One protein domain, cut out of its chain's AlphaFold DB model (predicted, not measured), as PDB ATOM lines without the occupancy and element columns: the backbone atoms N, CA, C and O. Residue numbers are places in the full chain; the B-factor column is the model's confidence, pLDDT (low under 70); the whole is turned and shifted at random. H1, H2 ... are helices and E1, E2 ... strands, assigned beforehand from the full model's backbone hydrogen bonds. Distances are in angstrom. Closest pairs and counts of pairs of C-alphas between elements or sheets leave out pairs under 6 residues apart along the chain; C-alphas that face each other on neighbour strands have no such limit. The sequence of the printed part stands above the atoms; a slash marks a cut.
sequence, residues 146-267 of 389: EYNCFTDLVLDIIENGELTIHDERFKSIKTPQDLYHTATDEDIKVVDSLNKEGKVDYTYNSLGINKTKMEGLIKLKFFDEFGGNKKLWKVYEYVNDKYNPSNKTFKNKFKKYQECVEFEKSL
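What this domain is: This is residues 146 to 267 of the 389 residues of an uncharacterized protein of Dolosigranulum pigrum (UniProt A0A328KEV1). An elongated, mostly helical body has a loose three-helix bundle, H1, H5 and H6, in its middle. H4 folds back on H5 at one end of the long axis, and at the other end H3 packs on the start of H6, with the small two-stranded sheet E1 - E2 beside H3. The 122 printed residues hold six named helices and two named strands in the order H1 E1 H2 H3 E2 H4 H5 H6; the sheet is antiparallel. The whole is compact, with a radius of gyration of the C-alphas of 14.9 A and spans of 45 by 27 by 23 A.

How they stand to each other: E1, residues 163 to 165, and E2, residues 200 to 202, are antiparallel neighbours at 178 degrees; N 164 and O 201 are 2.8 A apart and N 201 and O 164 2.9 A, both within hydrogen-bond range. H3, residues 185 to 196, has its closest C-alpha to E2 at Leu 194, 6.3 A from that of Val 200. H6, residues 250 to 266, touches H3 with residues 250 to 254 alone, closest C-alphas Ile 188 and Lys 251 at 5.8 A, opposite ways at a tilt of 36 degrees, only just steep. H5, residues 229 to 242, forms a helical hairpin with H6, closest C-alphas Val 235 and Glu 264 at 5.8 A, at a shallow tilt of 25 degrees. H1, residues 150 to 159, touches H5, closest C-alphas Val 154 and Tyr 236 at 6.7 A, the same way at a steep tilt of 43 degrees. H1 also touches H6, closest C-alphas Thr 151 and Val 261 at 6.1 A, opposite ways at a shallow tilt of 32 degrees, only just short of steep. H4, residues 211 to 219, forms a helical hairpin with H5, closest C-alphas Lys 219 and Asn 229 at 5.5 A, and is apart from H6. H2, residues 176 to 182, is close to H6 but not clearly touching, closest C-alphas Tyr 180 and Phe 254 at 6.2 A. Every O i to N i+4 pair is within hydrogen-bond range in H1, H2, H3, H4 and H6; in H5 it is 9 of 10.

Where its parts are: H1 begins at C-alpha 150, (-8.388, -8.215, 34.595), and is 14.0 A long. H3 is 17.0 A, H5 19.8 A and H6 24.2 A long. H6 ends at C-alpha 266, (-2.638, -11.808, 45.805).

The domain as a whole: The C-alphas of Glu 197 and Leu 220, the two farthest apart, are 45.9 A from each other. The printed part has no cut and no long link. Its mean pLDDT is 93.4, and no printed residue is under 70.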
ATOM      1  N   GLU A 146     -10.954 -12.814  24.511       91.19
ATOM      2  CA  GLU A 146     -10.836 -13.609  25.732       91.19
ATOM      3  C   GLU A 146      -9.700 -13.082  26.612       91.19
ATOM      4  O   GLU A 146      -8.626 -12.728  26.129       91.19
ATOM      5  N   TYR A 147      -9.947 -13.031  27.918       94.88
ATOM      6  CA  TYR A 147      -8.994 -12.548  28.912       94.88
ATOM      7  C   TYR A 147      -8.972 -13.527  30.084       94.88
ATOM      8  O   TYR A 147     -10.030 -13.896  30.596       94.88
ATOM      9  N   ASN A 148      -7.782 -13.927  30.541       94.06
ATOM     10  CA  ASN A 148      -7.648 -14.839  31.679       94.06
ATOM     11  C   ASN A 148      -7.837 -14.105  33.014       94.06
ATOM     12  O   ASN A 148      -8.205 -14.710  34.021       94.06
ATOM     13  N   CYS A 149      -7.547 -12.803  33.039       96.62
ATOM     14  CA  CYS A 149      -7.661 -11.953  34.219       96.62
ATOM     15  C   CYS A 149      -7.887 -10.483  33.846       96.62
ATOM     16  O   CYS A 149      -7.778 -10.093  32.682       96.62
ATOM     17  N   PHE A 150      -8.167  -9.640  34.844       98.19
ATOM     18  CA  PHE A 150      -8.388  -8.215  34.595       98.19
ATOM     19  C   PHE A 150      -7.122  -7.509  34.100       98.19
ATOM     20  O   PHE A 150      -7.203  -6.587  33.291       98.19
ATOM     21  N   THR A 151      -5.945  -7.952  34.552       97.56
ATOM     22  CA  THR A 151      -4.651  -7.446  34.079       97.56
ATOM     23  C   THR A 151      -4.520  -7.566  32.564       97.56
ATOM     24  O   THR A 151      -4.061  -6.615  31.937       97.56
ATOM     25  N   ASP A 152      -4.969  -8.673  31.964       96.00
ATOM     26  CA  ASP A 152      -4.904  -8.852  30.507       96.00
ATOM     27  C   ASP A 152      -5.721  -7.776  29.781       96.00
ATOM     28  O   ASP A 152      -5.206  -7.133  28.868       96.00
ATOM     29  N   LEU A 153      -6.954  -7.520  30.236       96.69
ATOM     30  CA  LEU A 153      -7.816  -6.478  29.674       96.69
ATOM     31  C   LEU A 153      -7.198  -5.085  29.836       96.69
ATOM     32  O   LEU A 153      -7.183  -4.300  28.893       96.69
ATOM     33  N   VAL A 154      -6.678  -4.752  31.022       96.38
ATOM     34  CA  VAL A 154      -6.060  -3.437  31.256       96.38
ATOM     35  C   VAL A 154      -4.835  -3.249  30.361       96.38
ATOM     36  O   VAL A 154      -4.651  -2.169  29.803       96.38
ATOM     37  N   LEU A 155      -4.021  -4.289  30.183       93.44
ATOM     38  CA  LEU A 155      -2.892  -4.242  29.261       93.44
ATOM     39  C   LEU A 155      -3.327  -4.140  27.813       93.44
ATOM     40  O   LEU A 155      -2.691  -3.417  27.061       93.44
ATOM     41  N   ASP A 156      -4.405  -4.808  27.420       92.88
ATOM     42  CA  ASP A 156      -4.947  -4.671  26.076       92.88
ATOM     43  C   ASP A 156      -5.474  -3.253  25.831       92.88
ATOM     44  O   ASP A 156      -5.182  -2.658  24.809       92.88
ATOM     45  N   ILE A 157      -6.112  -2.615  26.814       93.62
ATOM     46  CA  ILE A 157      -6.516  -1.201  26.712       93.62
ATOM     47  C   ILE A 157      -5.303  -0.270  26.567       93.62
ATOM     48  O   ILE A 157      -5.328   0.692  25.791       93.62
ATOM     49  N   ILE A 158      -4.251  -0.523  27.346       91.44
ATOM     50  CA  ILE A 158      -3.048   0.305  27.340       91.44
ATOM     51  C   ILE A 158      -2.262   0.079  26.043       91.44
ATOM     52  O   ILE A 158      -1.852   1.066  25.443       91.44
ATOM     53  N   GLU A 159      -2.064  -1.178  25.631       88.69
ATOM     54  CA  GLU A 159      -1.188  -1.626  24.540       88.69
ATOM     55  C   GLU A 159      -1.868  -1.708  23.177       88.69
ATOM     56  O   GLU A 159      -1.317  -1.172  22.211       88.69
ATOM     57  N   ASN A 160      -3.036  -2.358  23.124       86.88
ATOM     58  CA  ASN A 160      -3.833  -2.708  21.941       86.88
ATOM     59  C   ASN A 160      -2.971  -2.854  20.679       86.88
ATOM     60  O   ASN A 160      -3.149  -2.152  19.679       86.88
ATOM     61  N   GLY A 161      -1.941  -3.688  20.800       82.69
ATOM     62  CA  GLY A 161      -0.869  -3.804  19.829       82.69
ATOM     63  C   GLY A 161      -0.999  -5.064  18.997       82.69
ATOM     64  O   GLY A 161      -1.381  -6.114  19.511       82.69
ATOM     65  N   GLU A 162      -0.625  -4.977  17.726       89.94
ATOM     66  CA  GLU A 162      -0.432  -6.154  16.885       89.94
ATOM     67  C   GLU A 162       1.033  -6.584  16.954       89.94
ATOM     68  O   GLU A 162       1.951  -5.759  17.030       89.94
ATOM     69  N   LEU A 163       1.256  -7.893  16.940       92.00
ATOM     70  CA  LEU A 163       2.572  -8.499  17.036       92.00
ATOM     71  C   LEU A 163       2.712  -9.587  15.977       92.00
ATOM     72  O   LEU A 163       1.978 -10.570  15.974       92.00
ATOM     73  N   THR A 164       3.700  -9.431  15.103       94.94
ATOM     74  CA  THR A 164       4.130 -10.467  14.163       94.94
ATOM     75  C   THR A 164       5.602 -10.767  14.394       94.94
ATOM     76  O   THR A 164       6.448  -9.877  14.368       94.94
ATOM     77  N   ILE A 165       5.917 -12.039  14.622       96.25
ATOM     78  CA  ILE A 165       7.284 -12.523  14.816       96.25
ATOM     79  C   ILE A 165       7.619 -13.415  13.620       96.25
ATOM     80  O   ILE A 165       6.952 -14.426  13.397       96.25
ATOM     81  N   HIS A 166       8.644 -13.050  12.847       96.00
ATOM     82  CA  HIS A 166       9.058 -13.756  11.625       96.00
ATOM     83  C   HIS A 166       9.883 -15.010  11.947       96.00
ATOM     84  O   HIS A 166      11.057 -15.125  11.590       96.00
ATOM     85  N   ASP A 167       9.259 -15.937  12.671       95.19
ATOM     86  CA  ASP A 167       9.802 -17.232  13.073       95.19
ATOM     87  C   ASP A 167       8.655 -18.244  13.228       95.19
ATOM     88  O   ASP A 167       7.662 -17.973  13.905       95.19
ATOM     89  N   GLU A 168       8.783 -19.423  12.609       94.19
ATOM     90  CA  GLU A 168       7.716 -20.439  12.582       94.19
ATOM     91  C   GLU A 168       7.271 -20.889  13.984       94.19
ATOM     92  O   GLU A 168       6.113 -21.271  14.155       94.19
ATOM     93  N   ARG A 169       8.138 -20.788  15.004       93.25
ATOM     94  CA  ARG A 169       7.789 -21.124  16.398       93.25
ATOM     95  C   ARG A 169       6.686 -20.234  16.971       93.25
ATOM     96  O   ARG A 169       5.947 -20.681  17.840       93.25
ATOM     97  N   PHE A 170       6.572 -18.995  16.489       95.31
ATOM     98  CA  PHE A 170       5.669 -17.973  17.028       95.31
ATOM     99  C   PHE A 170       4.548 -17.591  16.053       95.31
ATOM    100  O   PHE A 170       3.890 -16.570  16.220       95.31
ATOM    101  N   LYS A 171       4.286 -18.415  15.033       93.06
ATOM    102  CA  LYS A 171       3.315 -18.124  13.964       93.06
ATOM    103  C   LYS A 171       1.882 -17.872  14.450       93.06
ATOM    104  O   LYS A 171       1.132 -17.137  13.795       93.06
ATOM    105  N   SER A 172       1.493 -18.495  15.564       92.56
ATOM    106  CA  SER A 172       0.176 -18.334  16.190       92.56
ATOM    107  C   SER A 172       0.035 -17.046  17.001       92.56
ATOM    108  O   SER A 172      -1.088 -16.655  17.285       92.56
ATOM    109  N   ILE A 173       1.141 -16.386  17.351       94.00
ATOM    110  CA  ILE A 173       1.139 -15.139  18.116       94.00
ATOM    111  C   ILE A 173       0.688 -14.001  17.199       94.00
ATOM    112  O   ILE A 173       1.235 -13.834  16.103       94.00
ATOM    113  N   LYS A 174      -0.328 -13.249  17.631       91.94
ATOM    114  CA  LYS A 174      -0.867 -12.073  16.926       91.94
ATOM    115  C   LYS A 174      -0.857 -10.818  17.782       91.94
ATOM    116  O   LYS A 174      -0.871  -9.715  17.243       91.94
ATOM    117  N   THR A 175      -0.803 -10.979  19.097       90.75
ATOM    118  CA  THR A 175      -0.797  -9.890  20.071       90.75
ATOM    119  C   THR A 175       0.304 -10.101  21.118       90.75
ATOM    120  O   THR A 175       0.789 -11.225  21.303       90.75
ATOM    121  N   PRO A 176       0.724  -9.044  21.836       89.62
ATOM    122  CA  PRO A 176       1.580  -9.184  23.013       89.62
ATOM    123  C   PRO A 176       1.010 -10.149  24.060       89.62
ATOM    124  O   PRO A 176       1.763 -10.899  24.673       89.62
ATOM    125  N   GLN A 177      -0.310 -10.166  24.235       88.62
ATOM    126  CA  GLN A 177      -1.013 -11.021  25.187       88.62
ATOM    127  C   GLN A 177      -0.862 -12.499  24.818       88.62
ATOM    128  O   GLN A 177      -0.492 -13.289  25.685       88.62
ATOM    129  N   ASP A 178      -1.022 -12.859  23.537       91.69
ATOM    130  CA  ASP A 178      -0.795 -14.237  23.069       91.69
ATOM    131  C   ASP A 178       0.617 -14.711  23.432       91.69
ATOM    132  O   ASP A 178       0.821 -15.844  23.883       91.69
ATOM    133  N   LEU A 179       1.608 -13.825  23.250       92.88
ATOM    134  CA  LEU A 179       2.993 -14.107  23.611       92.88
ATOM    135  C   LEU A 179       3.110 -14.304  25.123       92.88
ATOM    136  O   LEU A 179       3.696 -15.282  25.567       92.88
ATOM    137  N   TYR A 180       2.549 -13.407  25.929       91.75
ATOM    138  CA  TYR A 180       2.680 -13.465  27.384       91.75
ATOM    139  C   TYR A 180       1.937 -14.642  28.028       91.75
ATOM    140  O   TYR A 180       2.330 -15.098  29.099       91.75
ATOM    141  N   HIS A 181       0.894 -15.167  27.392       91.19
ATOM    142  CA  HIS A 181       0.182 -16.347  27.890       91.19
ATOM    143  C   HIS A 181       0.921 -17.656  27.619       91.19
ATOM    144  O   HIS A 181       0.735 -18.623  28.356       91.19
ATOM    145  N   THR A 182       1.750 -17.702  26.575       90.44
ATOM    146  CA  THR A 182       2.341 -18.956  26.077       90.44
ATOM    147  C   THR A 182       3.859 -19.026  26.213       90.44
ATOM    148  O   THR A 182       4.410 -20.125  26.279       90.44
ATOM    149  N   ALA A 183       4.544 -17.884  26.270       91.38
ATOM    150  CA  ALA A 183       5.997 -17.821  26.263       91.38
ATOM    151  C   ALA A 183       6.620 -18.184  27.613       91.38
ATOM    152  O   ALA A 183       6.158 -17.793  28.686       91.38
ATOM    153  N   THR A 184       7.760 -18.862  27.542       93.94
ATOM    154  CA  THR A 184       8.708 -18.997  28.649       93.94
ATOM    155  C   THR A 184       9.714 -17.840  28.662       93.94
ATOM    156  O   THR A 184       9.867 -17.106  27.684       93.94
ATOM    157  N   ASP A 185      10.485 -17.700  29.745       92.69
ATOM    158  CA  ASP A 185      11.598 -16.737  29.799       92.69
ATOM    159  C   ASP A 185      12.623 -16.945  28.668       92.69
ATOM    160  O   ASP A 185      13.256 -15.988  28.210       92.69
ATOM    161  N   GLU A 186      12.799 -18.189  28.216       93.81
ATOM    162  CA  GLU A 186      13.706 -18.535  27.123       93.81
ATOM    163  C   GLU A 186      13.140 -18.093  25.769       93.81
ATOM    164  O   GLU A 186      13.866 -17.500  24.970       93.81
ATOM    165  N   ASP A 187      11.836 -18.270  25.554       95.81
ATOM    166  CA  ASP A 187      11.146 -17.780  24.357       95.81
ATOM    167  C   ASP A 187      11.237 -16.257  24.251       95.81
ATOM    168  O   ASP A 187      11.559 -15.717  23.193       95.81
ATOM    169  N   ILE A 188      11.063 -15.539  25.363       95.75
ATOM    170  CA  ILE A 188      11.167 -14.077  25.372       95.75
ATOM    171  C   ILE A 188      12.584 -13.598  25.028       95.75
ATOM    172  O   ILE A 188      12.742 -12.607  24.311       95.75
ATOM    173  N   LYS A 189      13.635 -14.308  25.470       95.00
ATOM    174  CA  LYS A 189      15.019 -14.003  25.053       95.00
ATOM    175  C   LYS A 189      15.199 -14.178  23.545       95.00
ATOM    176  O   LYS A 189      15.897 -13.373  22.924       95.00
ATOM    177  N   VAL A 190      14.583 -15.209  22.966       95.94
ATOM    178  CA  VAL A 190      14.596 -15.444  21.517       95.94
ATOM    179  C   VAL A 190      13.890 -14.304  20.787       95.94
ATOM    180  O   VAL A 190      14.473 -13.738  19.863       95.94
ATOM    181  N   VAL A 191      12.688 -13.918  21.220       95.81
ATOM    182  CA  VAL A 191      11.929 -12.809  20.617       95.81
ATOM    183  C   VAL A 191      12.711 -11.496  20.687       95.81
ATOM    184  O   VAL A 191      12.808 -10.790  19.687       95.81
ATOM    185  N   ASP A 192      13.353 -11.188  21.816       95.12
ATOM    186  CA  ASP A 192      14.211 -10.001  21.934       95.12
ATOM    187  C   ASP A 192      15.432 -10.050  20.994       95.12
ATOM    188  O   ASP A 192      15.876  -9.004  20.514       95.12
ATOM    189  N   SER A 193      15.991 -11.235  20.715       95.88
ATOM    190  CA  SER A 193      17.062 -11.395  19.719       95.88
ATOM    191  C   SER A 193      16.547 -11.135  18.304       95.88
ATOM    192  O   SER A 193      17.133 -10.335  17.578       95.88
ATOM    193  N   LEU A 194      15.413 -11.740  17.940       95.69
ATOM    194  CA  LEU A 194      14.762 -11.547  16.641       95.69
ATOM    195  C   LEU A 194      14.374 -10.080  16.416       95.69
ATOM    196  O   LEU A 194      14.550  -9.553  15.319       95.69
ATOM    197  N   ASN A 195      13.912  -9.388  17.457       94.56
ATOM    198  CA  ASN A 195      13.581  -7.968  17.389       94.56
ATOM    199  C   ASN A 195      14.815  -7.111  17.044       94.56
ATOM    200  O   ASN A 195      14.740  -6.219  16.203       94.56
ATOM    201  N   LYS A 196      15.987  -7.421  17.619       94.38
ATOM    202  CA  LYS A 196      17.252  -6.741  17.267       94.38
ATOM    203  C   LYS A 196      17.690  -7.001  15.825       94.38
ATOM    204  O   LYS A 196      18.376  -6.164  15.248       94.38
ATOM    205  N   GLU A 197      17.306  -8.142  15.261       95.81
ATOM    206  CA  GLU A 197      17.541  -8.498  13.857       95.81
ATOM    207  C   GLU A 197      16.508  -7.879  12.897       95.81
ATOM    208  O   GLU A 197      16.618  -8.078  11.689       95.81
ATOM    209  N   GLY A 198      15.505  -7.148  13.401       94.25
ATOM    210  CA  GLY A 198      14.426  -6.584  12.585       94.25
ATOM    211  C   GLY A 198      13.389  -7.615  12.126       94.25
ATOM    212  O   GLY A 198      12.725  -7.403  11.119       94.25
ATOM    213  N   LYS A 199      13.259  -8.741  12.839       96.38
ATOM    214  CA  LYS A 199      12.314  -9.837  12.542       96.38
ATOM    215  C   LYS A 199      11.054  -9.811  13.411       96.38
ATOM    216  O   LYS A 199      10.360 -10.820  13.519       96.38
ATOM    217  N   VAL A 200      10.768  -8.686  14.056       94.50
ATOM    218  CA  VAL A 200       9.557  -8.499  14.858       94.50
ATOM    219  C   VAL A 200       8.892  -7.209  14.415       94.50
ATOM    220  O   VAL A 200       9.467  -6.134  14.571       94.50
ATOM    221  N   ASP A 201       7.675  -7.332  13.899       92.81
ATOM    222  CA  ASP A 201       6.798  -6.200  13.641       92.81
ATOM    223  C   ASP A 201       5.869  -6.058  14.836       92.81
ATOM    224  O   ASP A 201       5.086  -6.954  15.154       92.81
ATOM    225  N   TYR A 202       5.987  -4.935  15.531       89.88
ATOM    226  CA  TYR A 202       5.201  -4.657  16.718       89.88
ATOM    227  C   TYR A 202       4.643  -3.244  16.642       89.88
ATOM    228  O   TYR A 202       5.391  -2.271  16.503       89.88
ATOM    229  N   THR A 203       3.323  -3.142  16.749       86.62
ATOM    230  CA  THR A 203       2.612  -1.870  16.825       86.62
ATOM    231  C   THR A 203       2.032  -1.688  18.219       86.62
ATOM    232  O   THR A 203       1.686  -2.641  18.909       86.62
ATOM    233  N   TYR A 204       1.948  -0.435  18.649       84.25
ATOM    234  CA  TYR A 204       1.299  -0.036  19.891       84.25
ATOM    235  C   TYR A 204       0.283   1.042  19.555       84.25
ATOM    236  O   TYR A 204       0.664   2.071  18.988       84.25
ATOM    237  N   ASN A 205      -0.980   0.834  19.916       85.75
ATOM    238  CA  ASN A 205      -2.028   1.814  19.667       85.75
ATOM    239  C   ASN A 205      -2.966   1.928  20.864       85.75
ATOM    240  O   ASN A 205      -4.091   1.431  20.841       85.75
ATOM    241  N   SER A 206      -2.479   2.598  21.910       86.75
ATOM    242  CA  SER A 206      -3.255   2.845  23.124       86.75
ATOM    243  C   SER A 206      -4.664   3.325  22.820       86.75
ATOM    244  O   SER A 206      -4.855   4.291  22.081       86.75
ATOM    245  N   LEU A 207      -5.642   2.729  23.495       89.44
ATOM    246  CA  LEU A 207      -7.037   3.138  23.368       89.44
ATOM    247  C   LEU A 207      -7.322   4.508  24.006       89.44
ATOM    248  O   LEU A 207      -8.424   5.038  23.880       89.44
ATOM    249  N   GLY A 208      -6.341   5.103  24.698       86.56
ATOM    250  CA  GLY A 208      -6.408   6.491  25.165       86.56
ATOM    251  C   GLY A 208      -7.464   6.750  26.243       86.56
ATOM    252  O   GLY A 208      -7.853   7.898  26.468       86.56
ATOM    253  N   ILE A 209      -7.942   5.705  26.925       90.94
ATOM    254  CA  ILE A 209      -8.951   5.835  27.976       90.94
ATOM    255  C   ILE A 209      -8.286   6.385  29.241       90.94
ATOM    256  O   ILE A 209      -7.370   5.786  29.801       90.94
ATOM    257  N   ASN A 210      -8.745   7.544  29.713       89.19
ATOM    258  CA  ASN A 210      -8.140   8.176  30.884       89.19
ATOM    259  C   ASN A 210      -8.534   7.484  32.208       89.19
ATOM    260  O   ASN A 210      -9.575   6.829  32.317       89.19
ATOM    261  N   LYS A 211      -7.717   7.703  33.250       91.31
ATOM    262  CA  LYS A 211      -7.900   7.119  34.592       91.31
ATOM    263  C   LYS A 211      -9.282   7.388  35.192       91.31
ATOM    264  O   LYS A 211      -9.865   6.475  35.764       91.31
ATOM    265  N   THR A 212      -9.816   8.600  35.060       90.31
ATOM    266  CA  THR A 212     -11.114   8.971  35.649       90.31
ATOM    267  C   THR A 212     -12.279   8.235  34.985       90.31
ATOM    268  O   THR A 212     -13.206   7.824  35.679       90.31
ATOM    269  N   LYS A 213     -12.237   8.019  33.659       91.25
ATOM    270  CA  LYS A 213     -13.259   7.222  32.956       91.25
ATOM    271  C   LYS A 213     -13.217   5.764  33.420       91.25
ATOM    272  O   LYS A 213     -14.253   5.214  33.785       91.25
ATOM    273  N   MET A 214     -12.020   5.174  33.472       93.38
ATOM    274  CA  MET A 214     -11.836   3.805  33.964       93.38
ATOM    275  C   MET A 214     -12.280   3.652  35.419       93.38
ATOM    276  O   MET A 214     -12.940   2.675  35.755       93.38
ATOM    277  N   GLU A 215     -11.983   4.632  36.275       93.38
ATOM    278  CA  GLU A 215     -12.425   4.645  37.670       93.38
ATOM    279  C   GLU A 215     -13.946   4.552  37.794       93.38
ATOM    280  O   GLU A 215     -14.443   3.716  38.549       93.38
ATOM    281  N   GLY A 216     -14.676   5.375  37.036       92.56
ATOM    282  CA  GLY A 216     -16.138   5.353  37.018       92.56
ATOM    283  C   GLY A 216     -16.684   3.988  36.604       92.56
ATOM    284  O   GLY A 216     -17.490   3.410  37.327       92.56
ATOM    285  N   LEU A 217     -16.190   3.435  35.491       95.25
ATOM    286  CA  LEU A 217     -16.630   2.136  34.969       95.25
ATOM    287  C   LEU A 217     -16.329   0.988  35.942       95.25
ATOM    288  O   LEU A 217     -17.220   0.206  36.275       95.25
ATOM    289  N   ILE A 218     -15.101   0.913  36.460       96.44
ATOM    290  CA  ILE A 218     -14.709  -0.120  37.424       96.44
ATOM    291  C   ILE A 218     -15.600  -0.040  38.664       96.44
ATOM    292  O   ILE A 218     -16.188  -1.043  39.067       96.44
ATOM    293  N   LYS A 219     -15.756   1.151  39.253       94.75
ATOM    294  CA  LYS A 219     -16.581   1.347  40.455       94.75
ATOM    295  C   LYS A 219     -18.061   1.039  40.211       94.75
ATOM    296  O   LYS A 219     -18.712   0.495  41.102       94.75
ATOM    297  N   LEU A 220     -18.574   1.276  39.006       94.94
ATOM    298  CA  LEU A 220     -19.931   0.898  38.592       94.94
ATOM    299  C   LEU A 220     -20.120  -0.596  38.309       94.94
ATOM    300  O   LEU A 220     -21.207  -0.985  37.901       94.94
ATOM    301  N   LYS A 221     -19.103  -1.434  38.557       96.69
ATOM    302  CA  LYS A 221     -19.132  -2.878  38.269       96.69
ATOM    303  C   LYS A 221     -19.257  -3.196  36.775       96.69
ATOM    304  O   LYS A 221     -19.691  -4.281  36.420       96.69
ATOM    305  N   PHE A 222     -18.810  -2.295  35.903       96.75
ATOM    306  CA  PHE A 222     -18.801  -2.539  34.460       96.75
ATOM    307  C   PHE A 222     -18.011  -3.806  34.096       96.75
ATOM    308  O   PHE A 222     -18.409  -4.551  33.212       96.75
ATOM    309  N   PHE A 223     -16.918  -4.071  34.814       98.00
ATOM    310  CA  PHE A 223     -16.009  -5.202  34.603       98.00
ATOM    311  C   PHE A 223     -16.218  -6.334  35.631       98.00
ATOM    312  O   PHE A 223     -15.257  -6.973  36.052       98.00
ATOM    313  N   ASP A 224     -17.451  -6.547  36.102       96.94
ATOM    314  CA  ASP A 224     -17.757  -7.511  37.173       96.94
ATOM    315  C   ASP A 224     -17.410  -8.969  36.847       96.94
ATOM    316  O   ASP A 224     -17.156  -9.745  37.769       96.94
ATOM    317  N   GLU A 225     -17.311  -9.323  35.563       97.31
ATOM    318  CA  GLU A 225     -16.859 -10.646  35.119       97.31
ATOM    319  C   GLU A 225     -15.457 -11.021  35.635       97.31
ATOM    320  O   GLU A 225     -15.150 -12.203  35.760       97.31
ATOM    321  N   PHE A 226     -14.630 -10.036  36.010       98.19
ATOM    322  CA  PHE A 226     -13.281 -10.257  36.543       98.19
ATOM    323  C   PHE A 226     -13.192 -10.237  38.080       98.19
ATOM    324  O   PHE A 226     -12.121 -10.472  38.653       98.19
ATOM    325  N   GLY A 227     -14.297  -9.936  38.769       97.69
ATOM    326  CA  GLY A 227     -14.388  -9.928  40.228       97.69
ATOM    327  C   GLY A 227     -14.854  -8.599  40.829       97.69
ATOM    328  O   GLY A 227     -15.427  -7.724  40.181       97.69
ATOM    329  N   GLY A 228     -14.625  -8.448  42.129       98.12
ATOM    330  CA  GLY A 228     -15.101  -7.328  42.922       98.12
ATOM    331  C   GLY A 228     -14.451  -6.001  42.538       98.12
ATOM    332  O   GLY A 228     -13.231  -5.840  42.561       98.12
ATOM    333  N   ASN A 229     -15.272  -4.992  42.267       97.69
ATOM    334  CA  ASN A 229     -14.830  -3.676  41.794       97.69
ATOM    335  C   ASN A 229     -13.791  -2.963  42.685       97.69
ATOM    336  O   ASN A 229     -12.965  -2.202  42.180       97.69
ATOM    337  N   LYS A 230     -13.771  -3.224  43.999       97.62
ATOM    338  CA  LYS A 230     -12.757  -2.669  44.912       97.62
ATOM    339  C   LYS A 230     -11.397  -3.361  44.763       97.62
ATOM    340  O   LYS A 230     -10.371  -2.712  44.977       97.62
ATOM    341  N   LYS A 231     -11.368  -4.649  44.397       98.44
ATOM    342  CA  LYS A 231     -10.156  -5.359  43.954       98.44
ATOM    343  C   LYS A 231      -9.704  -4.812  42.602       98.44
ATOM    344  O   LYS A 231      -8.565  -4.367  42.496       98.44
ATOM    345  N   LEU A 232     -10.599  -4.785  41.615       98.62
ATOM    346  CA  LEU A 232     -10.275  -4.380  40.242       98.62
ATOM    347  C   LEU A 232      -9.690  -2.967  40.168       98.62
ATOM    348  O   LEU A 232      -8.717  -2.743  39.454       98.62
ATOM    349  N   TRP A 233     -10.201  -2.029  40.970       97.81
ATOM    350  CA  TRP A 233      -9.638  -0.679  41.025       97.81
ATOM    351  C   TRP A 233      -8.162  -0.672  41.451       97.81
ATOM    352  O   TRP A 233      -7.339  -0.006  40.828       97.81
ATOM    353  N   LYS A 234      -7.793  -1.474  42.458       98.19
ATOM    354  CA  LYS A 234      -6.394  -1.594  42.899       98.19
ATOM    355  C   LYS A 234      -5.505  -2.225  41.835       98.19
ATOM    356  O   LYS A 234      -4.362  -1.805  41.686       98.19
ATOM    357  N   VAL A 235      -6.021  -3.224  41.117       98.44
ATOM    358  CA  VAL A 235      -5.310  -3.859  39.998       98.44
ATOM    359  C   VAL A 235      -5.042  -2.824  38.910       98.44
ATOM    360  O   VAL A 235      -3.893  -2.646  38.523       98.44
ATOM    361  N   TYR A 236      -6.062  -2.070  38.491       98.12
ATOM    362  CA  TYR A 236      -5.917  -1.009  37.493       98.12
ATOM    363  C   TYR A 236      -4.859   0.031  37.886       98.12
ATOM    364  O   TYR A 236      -4.028   0.414  37.060       98.12
ATOM    365  N   GLU A 237      -4.869   0.492  39.142       97.44
ATOM    366  CA  GLU A 237      -3.869   1.448  39.629       97.44
ATOM    367  C   GLU A 237      -2.455   0.861  39.613       97.44
ATOM    368  O   GLU A 237      -1.520   1.539  39.190       97.44
ATOM    369  N   TYR A 238      -2.299  -0.399  40.021       97.69
ATOM    370  CA  TYR A 238      -1.005  -1.072  40.025       97.69
ATOM    371  C   TYR A 238      -0.463  -1.298  38.608       97.69
ATOM    372  O   TYR A 238       0.702  -1.003  38.349       97.69
ATOM    373  N   VAL A 239      -1.300  -1.765  37.676       96.25
ATOM    374  CA  VAL A 239      -0.904  -1.990  36.278       96.25
ATOM    375  C   VAL A 239      -0.456  -0.681  35.629       96.25
ATOM    376  O   VAL A 239       0.622  -0.644  35.044       96.25
ATOM    377  N   ASN A 240      -1.211   0.411  35.793       93.38
ATOM    378  CA  ASN A 240      -0.823   1.712  35.233       93.38
ATOM    379  C   ASN A 240       0.456   2.298  35.850       93.38
ATOM    380  O   ASN A 240       1.155   3.056  35.183       93.38
ATOM    381  N   ASP A 241       0.762   1.982  37.111       93.62
ATOM    382  CA  ASP A 241       2.008   2.415  37.759       93.62
ATOM    383  C   ASP A 241       3.216   1.575  37.312       93.62
ATOM    384  O   ASP A 241       4.325   2.090  37.158       93.62
ATOM    385  N   LYS A 242       3.029   0.264  37.114       93.31
ATOM    386  CA  LYS A 242       4.134  -0.680  36.875       93.31
ATOM    387  C   LYS A 242       4.402  -0.992  35.412       93.31
ATOM    388  O   LYS A 242       5.554  -1.288  35.077       93.31
ATOM    389  N   TYR A 243       3.385  -0.971  34.560       90.94
ATOM    390  CA  TYR A 243       3.511  -1.343  33.160       90.94
ATOM    391  C   TYR A 243       3.657  -0.110  32.271       90.94
ATOM    392  O   TYR A 243       2.786   0.752  32.224       90.94
ATOM    393  N   ASN A 244       4.764  -0.050  31.530       86.38
ATOM    394  CA  ASN A 244       4.997   0.979  30.525       86.38
ATOM    395  C   ASN A 244       5.208   0.315  29.151       86.38
ATOM    396  O   ASN A 244       6.212  -0.380  28.961       86.38
ATOM    397  N   PRO A 245       4.321   0.555  28.174       82.31
ATOM    398  CA  PRO A 245       4.447  -0.003  26.826       82.31
ATOM    399  C   PRO A 245       5.690   0.461  26.066       82.31
ATOM    400  O   PRO A 245       6.181  -0.251  25.194       82.31
ATOM    401  N   SER A 246       6.241   1.628  26.416       81.06
ATOM    402  CA  SER A 246       7.494   2.148  25.852       81.06
ATOM    403  C   SER A 246       8.745   1.421  26.366       81.06
ATOM    404  O   SER A 246       9.864   1.767  25.977       81.06
ATOM    405  N   ASN A 247       8.597   0.418  27.239       80.31
ATOM    406  CA  ASN A 247       9.701  -0.454  27.622       80.31
ATOM    407  C   ASN A 247      10.299  -1.116  26.372       80.31
ATOM    408  O   ASN A 247       9.630  -1.861  25.665       80.31
ATOM    409  N   LYS A 248      11.587  -0.851  26.117       71.88
ATOM    410  CA  LYS A 248      12.254  -1.192  24.849       71.88
ATOM    411  C   LYS A 248      12.427  -2.694  24.572       71.88
ATOM    412  O   LYS A 248      12.799  -3.037  23.458       71.88
ATOM    413  N   THR A 249      12.228  -3.574  25.556       90.06
ATOM    414  CA  THR A 249      12.432  -5.026  25.399       90.06
ATOM    415  C   THR A 249      11.213  -5.820  25.850       90.06
ATOM    416  O   THR A 249      10.582  -5.485  26.860       90.06
ATOM    417  N   PHE A 250      10.918  -6.912  25.142       91.06
ATOM    418  CA  PHE A 250       9.854  -7.847  25.499       91.06
ATOM    419  C   PHE A 250      10.142  -8.518  26.840       91.06
ATOM    420  O   PHE A 250       9.219  -8.695  27.627       91.06
ATOM    421  N   LYS A 251      11.415  -8.767  27.181       93.06
ATOM    422  CA  LYS A 251      11.807  -9.260  28.511       93.06
ATOM    423  C   LYS A 251      11.312  -8.384  29.655       93.06
ATOM    424  O   LYS A 251      10.800  -8.896  30.647       93.06
ATOM    425  N   ASN A 252      11.468  -7.066  29.540       92.06
ATOM    426  CA  ASN A 252      11.034  -6.164  30.602       92.06
ATOM    427  C   ASN A 252       9.506  -6.100  30.681       92.06
ATOM    428  O   ASN A 252       8.967  -6.105  31.785       92.06
ATOM    429  N   LYS A 253       8.819  -6.076  29.533       92.25
ATOM    430  CA  LYS A 253       7.353  -6.100  29.481       92.25
ATOM    431  C   LYS A 253       6.783  -7.383  30.084       92.25
ATOM    432  O   LYS A 253       5.959  -7.299  30.986       92.25
ATOM    433  N   PHE A 254       7.294  -8.543  29.678       93.81
ATOM    434  CA  PHE A 254       6.858  -9.849  30.173       93.81
ATOM    435  C   PHE A 254       7.052  -9.995  31.684       93.81
ATOM    436  O   PHE A 254       6.131 -10.383  32.399       93.81
ATOM    437  N   LYS A 255       8.209  -9.570  32.207       93.88
ATOM    438  CA  LYS A 255       8.438  -9.548  33.656       93.88
ATOM    439  C   LYS A 255       7.411  -8.672  34.383       93.88
ATOM    440  O   LYS A 255       6.895  -9.056  35.429       93.88
ATOM    441  N   LYS A 256       7.106  -7.483  33.846       94.62
ATOM    442  CA  LYS A 256       6.106  -6.578  34.436       94.62
ATOM    443  C   LYS A 256       4.689  -7.121  34.343       94.62
ATOM    444  O   LYS A 256       3.936  -6.951  35.297       94.62
ATOM    445  N   TYR A 257       4.358  -7.805  33.256       94.50
ATOM    446  CA  TYR A 257       3.112  -8.544  33.121       94.50
ATOM    447  C   TYR A 257       2.959  -9.579  34.242       94.50
ATOM    448  O   TYR A 257       1.992  -9.517  34.998       94.50
ATOM    449  N   GLN A 258       3.955 -10.452  34.427       95.38
ATOM    450  CA  GLN A 258       3.944 -11.466  35.486       95.38
ATOM    451  C   GLN A 258       3.799 -10.839  36.882       95.38
ATOM    452  O   GLN A 258       2.978 -11.289  37.677       95.38
ATOM    453  N   GLU A 259       4.539  -9.760  37.171       96.62
ATOM    454  CA  GLU A 259       4.411  -9.014  38.435       96.62
ATOM    455  C   GLU A 259       2.981  -8.479  38.660       96.62
ATOM    456  O   GLU A 259       2.496  -8.486  39.793       96.62
ATOM    457  N   CYS A 260       2.298  -8.016  37.608       97.50
ATOM    458  CA  CYS A 260       0.920  -7.520  37.695       97.50
ATOM    459  C   CYS A 260      -0.093  -8.649  37.917       97.50
ATOM    460  O   CYS A 260      -0.962  -8.524  38.780       97.50
ATOM    461  N   VAL A 261       0.054  -9.765  37.200       97.44
ATOM    462  CA  VAL A 261      -0.810 -10.944  37.356       97.44
ATOM    463  C   VAL A 261      -0.693 -11.527  38.765       97.44
ATOM    464  O   VAL A 261      -1.703 -11.821  39.404       97.44
ATOM    465  N   GLU A 262       0.525 -11.654  39.296       97.94
ATOM    466  CA  GLU A 262       0.730 -12.139  40.664       97.94
ATOM    467  C   GLU A 262       0.174 -11.162  41.711       97.94
ATOM    468  O   GLU A 262      -0.432 -11.585  42.700       97.94
ATOM    469  N   PHE A 263       0.287  -9.850  41.474       98.50
ATOM    470  CA  PHE A 263      -0.361  -8.851  42.321       98.50
ATOM    471  C   PHE A 263      -1.888  -9.010  42.324       98.50
ATOM    472  O   PHE A 263      -2.489  -9.048  43.399       98.50
ATOM    473  N   GLU A 264      -2.521  -9.161  41.159       98.31
ATOM    474  CA  GLU A 264      -3.966  -9.386  41.053       98.31
ATOM    475  C   GLU A 264      -4.418 -10.641  41.813       98.31
ATOM    476  O   GLU A 264      -5.401 -10.576  42.560       98.31
ATOM    477  N   LYS A 265      -3.689 -11.757  41.681       98.00
ATOM    478  CA  LYS A 265      -3.969 -13.011  42.404       98.00
ATOM    479  C   LYS A 265      -3.816 -12.870  43.918       98.00
ATOM    480  O   LYS A 265      -4.542 -13.516  44.669       98.00
ATOM    481  N   SER A 266      -2.885 -12.030  44.374       98.12
ATOM    482  CA  SER A 266      -2.638 -11.808  45.805       98.12
ATOM    483  C   SER A 266      -3.765 -11.041  46.512       98.12
ATOM    484  O   SER A 266      -3.872 -11.077  47.742       98.12
ATOM    485  N   LEU A 267      -4.606 -10.324  45.758       97.88
ATOM    486  CA  LEU A 267      -5.661  -9.491  46.321       97.88
ATOM    487  C   LEU A 267      -6.930 -10.302  46.626       97.88
ATOM    488  O   LEU A 267      -7.391 -11.076  45.788       97.88
TER     489      LEU A 267